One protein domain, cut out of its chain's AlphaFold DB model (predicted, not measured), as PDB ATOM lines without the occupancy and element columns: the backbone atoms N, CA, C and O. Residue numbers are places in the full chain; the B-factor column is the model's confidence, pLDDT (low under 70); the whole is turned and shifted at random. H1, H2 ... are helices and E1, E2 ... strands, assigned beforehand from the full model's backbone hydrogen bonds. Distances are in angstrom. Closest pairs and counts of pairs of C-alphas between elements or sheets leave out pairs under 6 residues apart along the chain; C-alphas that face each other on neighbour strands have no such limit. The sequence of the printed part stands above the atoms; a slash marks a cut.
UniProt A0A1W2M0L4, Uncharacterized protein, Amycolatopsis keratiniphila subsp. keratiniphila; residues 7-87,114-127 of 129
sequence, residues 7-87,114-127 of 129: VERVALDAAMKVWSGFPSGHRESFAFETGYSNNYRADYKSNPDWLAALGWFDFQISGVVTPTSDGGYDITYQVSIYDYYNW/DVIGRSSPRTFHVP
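This is residues 7 to 87 and 114 to 127 of the 129 residues of an uncharacterized protein of Amycolatopsis keratiniphila subsp. keratiniphila (UniProt A0A1W2M0L4). A long, strongly twisted sheet, built on the hairpin of E3 and E4 with shorter strands along both its sides, curls round the helix H1, while the small helix H2 only grazes the sheet near one end. The printed part has 95 residues with two named helices and six named strands, H1 coming first along the chain and H2 between E2 and E3; in the branched sheet the neighbour pairs E1 and E3, E2 and E3, E3 and E4, E4 and E5, and E4 and E6 are antiparallel, and the class is mixed, helices and strands. The whole is only just loose, close to compact, with a radius of gyration of the C-alphas of 15.2 A, and only just elongated, spanning 50 by 25 by 16 A.

Look first at the hairpin of E3, residues 56 to 67, and E4, residues 73 to 85, where N 62 and O 78 are within hydrogen-bond range at 3.1 A. On one side of E3 find E1, residues 30 to 33, with N 32 and O 63 at 2.9 A, and E2, residues 37 to 41, with N 40 and O 57 at 3.0 A; E4 is on the other side. Beside E4, on the side away from E3, are E5, residues 114 to 118, with N 81 and O 117 at 2.8 A, and E6, residues 122 to 126, with N 75 and O 124 at 2.9 A. H1, residues 7 to 19, is on the sheet; its closest C-alphas to E1 are those of Ala 15 and Phe 32, 5.7 A. H2, residues 48 to 53, only grazes the sheet with residues 50 to 53, and is apart from H1. In H1 and H2 every O i to N i+4 pair is within hydrogen-bond range.

Find C-alpha 7 at (163.614, 175.347, 245.260); from there H1 runs 18.2 A. E3 runs 34.1 A and E4 37.6 A, ending at (154.829, 159.181, 232.534). E6 ends at C-alpha 126, (171.143, 187.514, 248.990).

Residues 88 to 113 are not printed, and C-alphas 87 and 114 are 12.3 A apart across this cut. Residues 20 to 25 stand free. Of the links printed whole, none is long. Residue 38 and residues 83 to 87 have pLDDT under 70.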
ATOM      1  N   VAL A   7     163.358 174.776 246.588       83.12
ATOM      2  CA  VAL A   7     163.614 175.347 245.260       83.12
ATOM      3  C   VAL A   7     164.579 176.538 245.318       83.12
ATOM      4  O   VAL A   7     165.507 176.608 244.519       83.12
ATOM      5  N   GLU A   8     164.414 177.457 246.275       87.94
ATOM      6  CA  GLU A   8     165.333 178.595 246.460       87.94
ATOM      7  C   GLU A   8     166.734 178.131 246.866       87.94
ATOM      8  O   GLU A   8     167.722 178.709 246.417       87.94
ATOM      9  N   ARG A   9     166.833 177.066 247.673       88.56
ATOM     10  CA  ARG A   9     168.124 176.456 248.017       88.56
ATOM     11  C   ARG A   9     168.811 175.877 246.782       88.56
ATOM     12  O   ARG A   9     169.981 176.162 246.568       88.56
ATOM     13  N   VAL A  10     168.090 175.122 245.950       89.81
ATOM     14  CA  VAL A  10     168.646 174.563 244.704       89.81
ATOM     15  C   VAL A  10     169.077 175.676 243.742       89.81
ATOM     16  O   VAL A  10     170.153 175.588 243.152       89.81
ATOM     17  N   ALA A  11     168.283 176.746 243.615       91.75
ATOM     18  CA  ALA A  11     168.641 177.908 242.802       91.75
ATOM     19  C   ALA A  11     169.920 178.593 243.310       91.75
ATOM     20  O   ALA A  11     170.811 178.898 242.517       91.75
ATOM     21  N   LEU A  12     170.032 178.797 244.628       92.81
ATOM     22  CA  LEU A  12     171.220 179.374 245.252       92.81
ATOM     23  C   LEU A  12     172.456 178.493 245.033       92.81
ATOM     24  O   LEU A  12     173.489 178.999 244.607       92.81
ATOM     25  N   ASP A  13     172.354 177.186 245.270       92.94
ATOM     26  CA  ASP A  13     173.471 176.252 245.094       92.94
ATOM     27  C   ASP A  13     173.960 176.232 243.635       92.94
ATOM     28  O   ASP A  13     175.167 176.246 243.373       92.94
ATOM     29  N   ALA A  14     173.034 176.257 242.671       93.75
ATOM     30  CA  ALA A  14     173.356 176.328 241.248       93.75
ATOM     31  C   ALA A  14     174.057 177.645 240.880       93.75
ATOM     32  O   ALA A  14     175.091 177.629 240.208       93.75
ATOM     33  N   ALA A  15     173.537 178.775 241.367       93.44
ATOM     34  CA  ALA A  15     174.146 180.087 241.185       93.44
ATOM     35  C   ALA A  15     175.564 180.144 241.781       93.44
ATOM     36  O   ALA A  15     176.498 180.584 241.112       93.44
ATOM     37  N   MET A  16     175.752 179.637 243.003       91.19
ATOM     38  CA  MET A  16     177.051 179.615 243.683       91.19
ATOM     39  C   MET A  16     178.064 178.702 242.993       91.19
ATOM     40  O   MET A  16     179.255 179.016 242.945       91.19
ATOM     41  N   LYS A  17     177.605 177.591 242.408       92.81
ATOM     42  CA  LYS A  17     178.458 176.717 241.599       92.81
ATOM     43  C   LYS A  17     179.027 177.464 240.394       92.81
ATOM     44  O   LYS A  17     180.232 177.394 240.166       92.81
ATOM     45  N   VAL A  18     178.196 178.210 239.661       91.88
ATOM     46  CA  VAL A  18     178.671 179.057 238.552       91.88
ATOM     47  C   VAL A  18     179.587 180.168 239.075       91.88
ATOM     48  O   VAL A  18     180.681 180.347 238.543       91.88
ATOM     49  N   TRP A  19     179.199 180.839 240.169       89.06
ATOM     50  CA  TRP A  19     179.980 181.907 240.802       89.06
ATOM     51  C   TRP A  19     181.428 181.490 241.088       89.06
ATOM     52  O   TRP A  19     182.366 182.220 240.776       89.06
ATOM     53  N   SER A  20     181.622 180.295 241.657       88.00
ATOM     54  CA  SER A  20     182.945 179.764 242.023       88.00
ATOM     55  C   SER A  20     183.905 179.551 240.848       88.00
ATOM     56  O   SER A  20     185.105 179.397 241.066       88.00
ATOM     57  N   GLY A  21     183.395 179.549 239.613       88.88
ATOM     58  CA  GLY A  21     184.211 179.490 238.404       88.88
ATOM     59  C   GLY A  21     184.756 180.848 237.954       88.88
ATOM     60  O   GLY A  21     185.652 180.883 237.110       88.88
ATOM     61  N   PHE A  22     184.244 181.962 238.489       86.31
ATOM     62  CA  PHE A  22     184.708 183.296 238.117       86.31
ATOM     63  C   PHE A  22     185.950 183.738 238.909       86.31
ATOM     64  O   PHE A  22     186.148 183.328 240.056       86.31
ATOM     65  N   PRO A  23     186.778 184.634 238.336       83.31
ATOM     66  CA  PRO A  23     187.833 185.310 239.081       83.31
ATOM     67  C   PRO A  23     187.283 186.074 240.292       83.31
ATOM     68  O   PRO A  23     186.159 186.585 240.279       83.31
ATOM     69  N   SER A  24     188.112 186.222 241.327       78.06
ATOM     70  CA  SER A  24     187.774 187.023 242.505       78.06
ATOM     71  C   SER A  24     187.377 188.449 242.110       78.06
ATOM     72  O   SER A  24     188.132 189.124 241.408       78.06
ATOM     73  N   GLY A  25     186.230 188.922 242.602       73.12
ATOM     74  CA  GLY A  25     185.733 190.272 242.321       73.12
ATOM     75  C   GLY A  25     184.836 190.391 241.087       73.12
ATOM     76  O   GLY A  25     184.597 191.511 240.640       73.12
ATOM     77  N   HIS A  26     184.324 189.279 240.546       77.56
ATOM     78  CA  HIS A  26     183.273 189.305 239.527       77.56
ATOM     79  C   HIS A  26     182.060 190.126 239.999       77.56
ATOM     80  O   HIS A  26     181.599 189.967 241.127       77.56
ATOM     81  N   ARG A  27     181.583 191.044 239.153       81.12
ATOM     82  CA  ARG A  27     180.480 191.981 239.446       81.12
ATOM     83  C   ARG A  27     179.550 192.175 238.252       81.12
ATOM     84  O   ARG A  27     178.879 193.197 238.151       81.12
ATOM     85  N   GLU A  28     179.537 191.222 237.334       89.31
ATOM     86  CA  GLU A  28     178.611 191.238 236.208       89.31
ATOM     87  C   GLU A  28     177.457 190.278 236.490       89.31
ATOM     88  O   GLU A  28     177.566 189.367 237.314       89.31
ATOM     89  N   SER A  29     176.323 190.508 235.833       94.38
ATOM     90  CA  SER A  29     175.231 189.544 235.866       94.38
ATOM     91  C   SER A  29     175.623 188.288 235.095       94.38
ATOM     92  O   SER A  29     176.221 188.373 234.023       94.38
ATOM     93  N   PHE A  30     175.220 187.124 235.593       95.38
ATOM     94  CA  PHE A  30     175.445 185.857 234.904       95.38
ATOM     95  C   PHE A  30     174.222 184.952 234.995       95.38
ATOM     96  O   PHE A  30     173.439 185.007 235.947       95.38
ATOM     97  N   ALA A  31     174.063 184.113 233.976       96.62
ATOM     98  CA  ALA A  31     173.021 183.103 233.929       96.62
ATOM     99  C   ALA A  31     173.483 181.807 234.605       96.62
ATOM    100  O   ALA A  31     174.670 181.476 234.609       96.62
ATOM    101  N   PHE A  32     172.527 181.053 235.136       95.75
ATOM    102  CA  PHE A  32     172.749 179.707 235.644       95.75
ATOM    103  C   PHE A  32     171.590 178.794 235.255       95.75
ATOM    104  O   PHE A  32     170.463 179.239 235.022       95.75
ATOM    105  N   GLU A  33     171.883 177.502 235.215       95.00
ATOM    106  CA  GLU A  33     170.920 176.458 234.913       95.00
ATOM    107  C   GLU A  33     171.303 175.170 235.655       95.00
ATOM    108  O   GLU A  33     172.488 174.866 235.829       95.00
ATOM    109  N   THR A  34     170.305 174.419 236.114       92.00
ATOM    110  CA  THR A  34     170.480 173.051 236.609       92.00
ATOM    111  C   THR A  34     170.197 172.047 235.497       92.00
ATOM    112  O   THR A  34     169.501 172.357 234.541       92.00
ATOM    113  N   GLY A  35     170.656 170.804 235.644       88.94
ATOM    114  CA  GLY A  35     169.997 169.704 234.934       88.94
ATOM    115  C   GLY A  35     168.596 169.459 235.502       88.94
ATOM    116  O   GLY A  35     168.260 169.982 236.573       88.94
ATOM    117  N   TYR A  36     167.802 168.629 234.825       83.75
ATOM    118  CA  TYR A  36     166.641 168.013 235.462       83.75
ATOM    119  C   TYR A  36     167.129 167.166 236.641       83.75
ATOM    120  O   TYR A  36     168.002 166.311 236.474       83.75
ATOM    121  N   SER A  37     166.639 167.463 237.843       72.81
ATOM    122  CA  SER A  37     166.965 166.700 239.045       72.81
ATOM    123  C   SER A  37     165.811 165.791 239.411       72.81
ATOM    124  O   SER A  37     164.665 166.249 239.437       72.81
ATOM    125  N   ASN A  38     166.133 164.545 239.755       62.88
ATOM    126  CA  ASN A  38     165.095 163.569 240.003       62.88
ATOM    127  C   ASN A  38     164.483 163.705 241.394       62.88
ATOM    128  O   ASN A  38     165.206 163.843 242.385       62.88
ATOM    129  N   ASN A  39     163.165 163.505 241.452       70.56
ATOM    130  CA  ASN A  39     162.426 163.177 242.671       70.56
ATOM    131  C   ASN A  39     162.108 164.376 243.591       70.56
ATOM    132  O   ASN A  39     162.347 164.326 244.798       70.56
ATOM    133  N   TYR A  40     161.508 165.441 243.058       78.19
ATOM    134  CA  TYR A  40     160.855 166.450 243.896       78.19
ATOM    135  C   TYR A  40     159.410 166.075 244.170       78.19
ATOM    136  O   TYR A  40     158.675 165.707 243.259       78.19
ATOM    137  N   ARG A  41     158.977 166.230 245.421       81.88
ATOM    138  CA  ARG A  41     157.571 166.093 245.792       81.88
ATOM    139  C   ARG A  41     157.005 167.452 246.157       81.88
ATOM    140  O   ARG A  41     157.484 168.083 247.099       81.88
ATOM    141  N   ALA A  42     155.951 167.874 245.464       78.56
ATOM    142  CA  ALA A  42     155.259 169.111 245.810       78.56
ATOM    143  C   ALA A  42     154.710 169.065 247.246       78.56
ATOM    144  O   ALA A  42     154.128 168.072 247.684       78.56
ATOM    145  N   ASP A  43     154.885 170.162 247.983       80.56
ATOM    146  CA  ASP A  43     154.306 170.302 249.317       80.56
ATOM    147  C   ASP A  43     152.783 170.480 249.234       80.56
ATOM    148  O   ASP A  43     152.270 171.286 248.456       80.56
ATOM    149  N   TYR A  44     152.054 169.740 250.071       80.94
ATOM    150  CA  TYR A  44     150.591 169.733 250.052       80.94
ATOM    151  C   TYR A  44     149.963 171.058 250.494       80.94
ATOM    152  O   TYR A  44     148.811 171.316 250.156       80.94
ATOM    153  N   LYS A  45     150.671 171.886 251.276       82.06
ATOM    154  CA  LYS A  45     150.157 173.185 251.729       82.06
ATOM    155  C   LYS A  45     150.416 174.268 250.698       82.06
ATOM    156  O   LYS A  45     149.558 175.123 250.509       82.06
ATOM    157  N   SER A  46     151.593 174.269 250.074       78.69
ATOM    158  CA  SER A  46     151.974 175.338 249.150       78.69
ATOM    159  C   SER A  46     151.608 175.054 247.696       78.69
ATOM    160  O   SER A  46     151.388 175.999 246.950       78.69
ATOM    161  N   ASN A  47     151.556 173.784 247.283       76.81
ATOM    162  CA  ASN A  47     151.331 173.373 245.895       76.81
ATOM    163  C   ASN A  47     150.422 172.123 245.803       76.81
ATOM    164  O   ASN A  47     150.841 171.100 245.249       76.81
ATOM    165  N   PRO A  48     149.182 172.175 246.332       79.88
ATOM    166  CA  PRO A  48     148.286 171.017 246.378       79.88
ATOM    167  C   PRO A  48     147.931 170.476 244.988       79.88
ATOM    168  O   PRO A  48     147.883 169.261 244.815       79.88
ATOM    169  N   ASP A  49     147.746 171.349 243.993       78.12
ATOM    170  CA  ASP A  49     147.380 170.936 242.633       78.12
ATOM    171  C   ASP A  49     148.519 170.170 241.951       78.12
ATOM    172  O   ASP A  49     148.290 169.121 241.358       78.12
ATOM    173  N   TRP A  50     149.767 170.632 242.102       77.62
ATOM    174  CA  TRP A  50     150.944 169.920 241.589       77.62
ATOM    175  C   TRP A  50     151.152 168.579 242.293       77.62
ATOM    176  O   TRP A  50     151.487 167.587 241.645       77.62
ATOM    177  N   LEU A  51     150.912 168.519 243.607       79.75
ATOM    178  CA  LEU A  51     150.967 167.262 244.351       79.75
ATOM    179  C   LEU A  51     149.878 166.283 243.890       79.75
ATOM    180  O   LEU A  51     150.153 165.093 243.776       79.75
ATOM    181  N   ALA A  52     148.659 166.763 243.639       75.00
ATOM    182  CA  ALA A  52     147.551 165.930 243.184       75.00
ATOM    183  C   ALA A  52     147.738 165.452 241.737       75.00
ATOM    184  O   ALA A  52     147.395 164.314 241.428       75.00
ATOM    185  N   ALA A  53     148.281 166.308 240.868       74.00
ATOM    186  CA  ALA A  53     148.474 166.010 239.456       74.00
ATOM    187  C   ALA A  53     149.672 165.086 239.200       74.00
ATOM    188  O   ALA A  53     149.552 164.153 238.412       74.00
ATOM    189  N   LEU A  54     150.815 165.344 239.848       76.69
ATOM    190  CA  LEU A  54     152.083 164.671 239.532       76.69
ATOM    191  C   LEU A  54     152.638 163.850 240.695       76.69
ATOM    192  O   LEU A  54     153.280 162.822 240.494       76.69
ATOM    193  N   GLY A  55     152.389 164.271 241.934       77.56
ATOM    194  CA  GLY A  55     153.001 163.647 243.099       77.56
ATOM    195  C   GLY A  55     154.494 163.960 243.174       77.56
ATOM    196  O   GLY A  55     154.885 164.953 243.791       77.56
ATOM    197  N   TRP A  56     155.298 163.091 242.560       77.75
ATOM    198  CA  TRP A  56     156.736 163.270 242.376       77.75
ATOM    199  C   TRP A  56     157.013 163.638 240.925       77.75
ATOM    200  O   TRP A  56     156.415 163.049 240.035       77.75
ATOM    201  N   PHE A  57     157.913 164.587 240.704       78.56
ATOM    202  CA  PHE A  57     158.311 164.999 239.365       78.56
ATOM    203  C   PHE A  57     159.756 165.478 239.343       78.56
ATOM    204  O   PHE A  57     160.331 165.862 240.369       78.56
ATOM    205  N   ASP A  58     160.307 165.502 238.137       83.94
ATOM    206  CA  ASP A  58     161.629 166.037 237.870       83.94
ATOM    207  C   ASP A  58     161.499 167.498 237.431       83.94
ATOM    208  O   ASP A  58     160.585 167.890 236.698       83.94
ATOM    209  N   PHE A  59     162.406 168.343 237.913       86.31
ATOM    210  CA  PHE A  59     162.395 169.765 237.583       86.31
ATOM    211  C   PHE A  59     163.794 170.288 237.291       86.31
ATOM    212  O   PHE A  59     164.802 169.746 237.739       86.31
ATOM    213  N   GLN A  60     163.819 171.387 236.550       91.81
ATOM    214  CA  GLN A  60     164.987 172.170 236.199       91.81
ATOM    215  C   GLN A  60     164.779 173.609 236.678       91.81
ATOM    216  O   GLN A  60     163.661 174.131 236.630       91.81
ATOM    217  N   ILE A  61     165.847 174.279 237.106       93.06
ATOM    218  CA  ILE A  61     165.844 175.718 237.372       93.06
ATOM    219  C   ILE A  61     166.761 176.403 236.373       93.06
ATOM    220  O   ILE A  61     167.892 175.966 236.165       93.06
ATOM    221  N   SER A  62     166.294 177.510 235.808       95.38
ATOM    222  CA  SER A  62     167.133 178.473 235.100       95.38
ATOM    223  C   SER A  62     166.929 179.866 235.682       95.38
ATOM    224  O   SER A  62     165.868 180.184 236.229       95.38
ATOM    225  N   GLY A  63     167.958 180.702 235.615       96.69
ATOM    226  CA  GLY A  63     167.888 182.030 236.203       96.69
ATOM    227  C   GLY A  63     169.078 182.917 235.887       96.69
ATOM    228  O   GLY A  63     170.002 182.538 235.170       96.69
ATOM    229  N   VAL A  64     169.024 184.123 236.443       97.50
ATOM    230  CA  VAL A  64     170.058 185.149 236.338       97.50
ATOM    231  C   VAL A  64     170.352 185.695 237.728       97.50
ATOM    232  O   VAL A  64     169.438 186.011 238.495       97.50
ATOM    233  N   VAL A  65     171.638 185.823 238.033       96.50
ATOM    234  CA  VAL A  65     172.138 186.546 239.200       96.50
ATOM    235  C   VAL A  65     172.461 187.971 238.778       96.50
ATOM    236  O   VAL A  65     173.127 188.177 237.764       96.50
ATOM    237  N   THR A  66     171.987 188.954 239.540       95.69
ATOM    238  CA  THR A  66     172.226 190.380 239.296       95.69
ATOM    239  C   THR A  66     172.841 191.018 240.539       95.69
ATOM    240  O   THR A  66     172.211 190.996 241.593       95.69
ATOM    241  N   PRO A  67     174.056 191.584 240.455       92.31
ATOM    242  CA  PRO A  67     174.663 192.315 241.564       92.31
ATOM    243  C   PRO A  67     173.815 193.516 241.987       92.31
ATOM    244  O   PRO A  67     173.282 194.238 241.142       92.31
ATOM    245  N   THR A  68     173.724 193.756 243.291       91.44
ATOM    246  CA  THR A  68     172.973 194.880 243.863       91.44
ATOM    247  C   THR A  68     173.912 195.966 244.389       91.44
ATOM    248  O   THR A  68     175.097 195.746 244.648       91.44
ATOM    249  N   SER A  69     173.398 197.192 244.539       89.25
ATOM    250  CA  SER A  69     174.202 198.355 244.955       89.25
ATOM    251  C   SER A  69     174.740 198.269 246.387       89.25
ATOM    252  O   SER A  69     175.698 198.960 246.721       89.25
ATOM    253  N   ASP A  70     174.121 197.449 247.233       90.44
ATOM    254  CA  ASP A  70     174.538 197.185 248.614       90.44
ATOM    255  C   ASP A  70     175.649 196.124 248.721       90.44
ATOM    256  O   ASP A  70     176.114 195.832 249.820       90.44
ATOM    257  N   GLY A  71     176.110 195.575 247.592       85.94
ATOM    258  CA  GLY A  71     177.153 194.551 247.545       85.94
ATOM    259  C   GLY A  71     176.638 193.115 247.670       85.94
ATOM    260  O   GLY A  71     177.458 192.198 247.715       85.94
ATOM    261  N   GLY A  72     175.318 192.924 247.723       90.62
ATOM    262  CA  GLY A  72     174.666 191.621 247.612       90.62
ATOM    263  C   GLY A  72     174.366 191.213 246.163       90.62
ATOM    264  O   GLY A  72     174.946 191.735 245.203       90.62
ATOM    265  N   TYR A  73     173.428 190.275 246.019       92.44
ATOM    266  CA  TYR A  73     172.943 189.782 244.730       92.44
ATOM    267  C   TYR A  73     171.443 189.499 244.760       92.44
ATOM    268  O   TYR A  73     170.937 188.894 245.702       92.44
ATOM    269  N   ASP A  74     170.751 189.826 243.675       95.06
ATOM    270  CA  ASP A  74     169.399 189.351 243.404       95.06
ATOM    271  C   ASP A  74     169.452 188.125 242.495       95.06
ATOM    272  O   ASP A  74     170.061 188.142 241.423       95.06
ATOM    273  N   ILE A  75     168.775 187.055 242.905       95.81
ATOM    274  CA  ILE A  75     168.634 185.830 242.120       95.81
ATOM    275  C   ILE A  75     167.209 185.780 241.590       95.81
ATOM    276  O   ILE A  75     166.267 185.574 242.357       95.81
ATOM    277  N   THR A  76     167.054 185.950 240.276       97.25
ATOM    278  CA  THR A  76     165.774 185.774 239.579       97.25
ATOM    279  C   THR A  76     165.779 184.438 238.854       97.25
ATOM    280  O   THR A  76     166.638 184.204 238.008       97.25
ATOM    281  N   TYR A  77     164.833 183.559 239.176       94.69
ATOM    282  CA  TYR A  77     164.802 182.187 238.675       94.69
ATOM    283  C   TYR A  77     163.399 181.751 238.242       94.69
ATOM    284  O   TYR A  77     162.388 182.290 238.696       94.69
ATOM    285  N   GLN A  78     163.344 180.739 237.380       93.69
ATOM    286  CA  GLN A  78     162.131 180.071 236.927       93.69
ATOM    287  C   GLN A  78     162.300 178.554 237.047       93.69
ATOM    288  O   GLN A  78     163.367 178.015 236.757       93.69
ATOM    289  N   VAL A  79     161.236 177.865 237.462       89.69
ATOM    290  CA  VAL A  79     161.184 176.399 237.493       89.69
ATOM    291  C   VAL A  79     160.530 175.898 236.214       89.69
ATOM    292  O   VAL A  79     159.449 176.371 235.856       89.69
ATOM    293  N   SER A  80     161.166 174.933 235.557       89.44
ATOM    294  CA  SER A  80     160.605 174.169 234.444       89.44
ATOM    295  C   SER A  80     160.438 172.710 234.855       89.44
ATOM    296  O   SER A  80     161.363 172.096 235.377       89.44
ATOM    297  N   ILE A  81     159.258 172.158 234.611       84.25
ATOM    298  CA  ILE A  81     158.921 170.754 234.835       84.25
ATOM    299  C   ILE A  81     158.749 170.121 233.462       84.25
ATOM    300  O   ILE A  81     158.047 170.670 232.608       84.25
ATOM    301  N   TYR A  82     159.406 168.987 233.270       77.62
ATOM    302  CA  TYR A  82     159.160 168.075 232.168       77.62
ATOM    303  C   TYR A  82     159.131 166.683 232.769       77.62
ATOM    304  O   TYR A  82     160.110 166.270 233.385       77.62
ATOM    305  N   ASP A  83     158.006 165.998 232.620       68.38
ATOM    306  CA  ASP A  83     157.874 164.617 233.058       68.38
ATOM    307  C   ASP A  83     157.193 163.792 231.967       68.38
ATOM    308  O   ASP A  83     156.239 164.248 231.322       68.38
ATOM    309  N   TYR A  84     157.721 162.588 231.759       64.50
ATOM    310  CA  TYR A  84     157.193 161.597 230.836       64.50
ATOM    311  C   TYR A  84     156.726 160.394 231.640       64.50
ATOM    312  O   TYR A  84     157.515 159.530 232.039       64.50
ATOM    313  N   TYR A  85     155.417 160.323 231.858       62.47
ATOM    314  CA  TYR A  85     154.829 159.181 232.534       62.47
ATOM    315  C   TYR A  85     154.678 158.028 231.540       62.47
ATOM    316  O   TYR A  85     153.713 157.957 230.781       62.47
ATOM    317  N   ASN A  86     155.661 157.126 231.539       54.50
ATOM    318  CA  ASN A  86     155.633 155.889 230.767       54.50
ATOM    319  C   ASN A  86     155.224 154.716 231.661       54.50
ATOM    320  O   ASN A  86     155.929 154.382 232.616       54.50
ATOM    321  N   TRP A  87     154.124 154.038 231.334       64.06
ATOM    322  CA  TRP A  87     153.709 152.841 232.076       64.06
ATOM    323  C   TRP A  87     154.319 151.543 231.552       64.06
ATOM    324  O   TRP A  87     153.816 150.492 231.895       64.06
ATOM    325  N   ASP A 114     152.663 163.660 228.315       72.56
ATOM    326  CA  ASP A 114     153.792 164.570 228.448       72.56
ATOM    327  C   ASP A 114     153.322 165.761 229.282       72.56
ATOM    328  O   ASP A 114     152.409 166.490 228.877       72.56
ATOM    329  N   VAL A 115     153.934 165.974 230.446       74.88
ATOM    330  CA  VAL A 115     153.608 167.122 231.294       74.88
ATOM    331  C   VAL A 115     154.707 168.162 231.183       74.88
ATOM    332  O   VAL A 115     155.864 167.900 231.498       74.88
ATOM    333  N   ILE A 116     154.322 169.375 230.776       81.38
ATOM    334  CA  ILE A 116     155.204 170.541 230.743       81.38
ATOM    335  C   ILE A 116     154.613 171.627 231.637       81.38
ATOM    336  O   ILE A 116     153.496 172.095 231.413       81.38
ATOM    337  N   GLY A 117     155.382 172.057 232.633       80.94
ATOM    338  CA  GLY A 117     155.008 173.121 233.559       80.94
ATOM    339  C   GLY A 117     156.092 174.185 233.651       80.94
ATOM    340  O   GLY A 117     157.277 173.865 233.617       80.94
ATOM    341  N   ARG A 118     155.708 175.456 233.790       85.25
ATOM    342  CA  ARG A 118     156.645 176.538 234.125       85.25
ATOM    343  C   ARG A 118     156.067 177.420 235.218       85.25
ATOM    344  O   ARG A 118     154.896 177.788 235.153       85.25
ATOM    345  N   SER A 119     156.884 177.781 236.201       85.12
ATOM    346  CA  SER A 119     156.498 178.798 237.183       85.12
ATOM    347  C   SER A 119     156.576 180.197 236.568       85.12
ATOM    348  O   SER A 119     157.274 180.411 235.579       85.12
ATOM    349  N   SER A 120     155.941 181.191 237.184       88.69
ATOM    350  CA  SER A 120     156.360 182.581 236.962       88.69
ATOM    351  C   SER A 120     157.784 182.788 237.501       88.69
ATOM    352  O   SER A 120     158.169 182.085 238.448       88.69
ATOM    353  N   PRO A 121     158.567 183.733 236.949       92.50
ATOM    354  CA  PRO A 121     159.841 184.118 237.539       92.50
ATOM    355  C   PRO A 121     159.667 184.585 238.988       92.50
ATOM    356  O   PRO A 121     158.705 185.286 239.314       92.50
ATOM    357  N   ARG A 122     160.593 184.187 239.859       92.38
ATOM    358  CA  ARG A 122     160.643 184.595 241.267       92.38
ATOM    359  C   ARG A 122     162.013 185.175 241.565       92.38
ATOM    360  O   ARG A 122     163.010 184.673 241.057       92.38
ATOM    361  N   THR A 123     162.051 186.191 242.417       94.75
ATOM    362  CA  THR A 123     163.291 186.867 242.802       94.75
ATOM    363  C   THR A 123     163.467 186.812 244.311       94.75
ATOM    364  O   THR A 123     162.512 187.059 245.051       94.75
ATOM    365  N   PHE A 124     164.680 186.508 244.767       93.88
ATOM    366  CA  PHE A 124     165.080 186.687 246.161       93.88
ATOM    367  C   PHE A 124     166.447 187.361 246.249       93.88
ATOM    368  O   PHE A 124     167.296 187.190 245.377       93.88
ATOM    369  N   HIS A 125     166.626 188.124 247.322       93.94
ATOM    370  CA  HIS A 125     167.838 188.880 247.593       93.94
ATOM    371  C   HIS A 125     168.769 188.096 248.526       93.94
ATOM    372  O   HIS A 125     168.328 187.559 249.548       93.94
ATOM    373  N   VAL A 126     170.053 188.061 248.185       90.31
ATOM    374  CA  VAL A 126     171.143 187.514 248.990       90.31
ATOM    375  C   VAL A 126     172.006 188.688 249.460       90.31
ATOM    376  O   VAL A 126     172.661 189.318 248.629       90.31
ATOM    377  N   PRO A 127     172.021 189.000 250.768       89.00
ATOM    378  CA  PRO A 127     172.802 190.116 251.285       89.00
ATOM    379  C   PRO A 127     174.313 189.847 251.173       89.00
ATOM    380  O   PRO A 127     174.722 188.682 251.084       89.00
TER     381      PRO A 127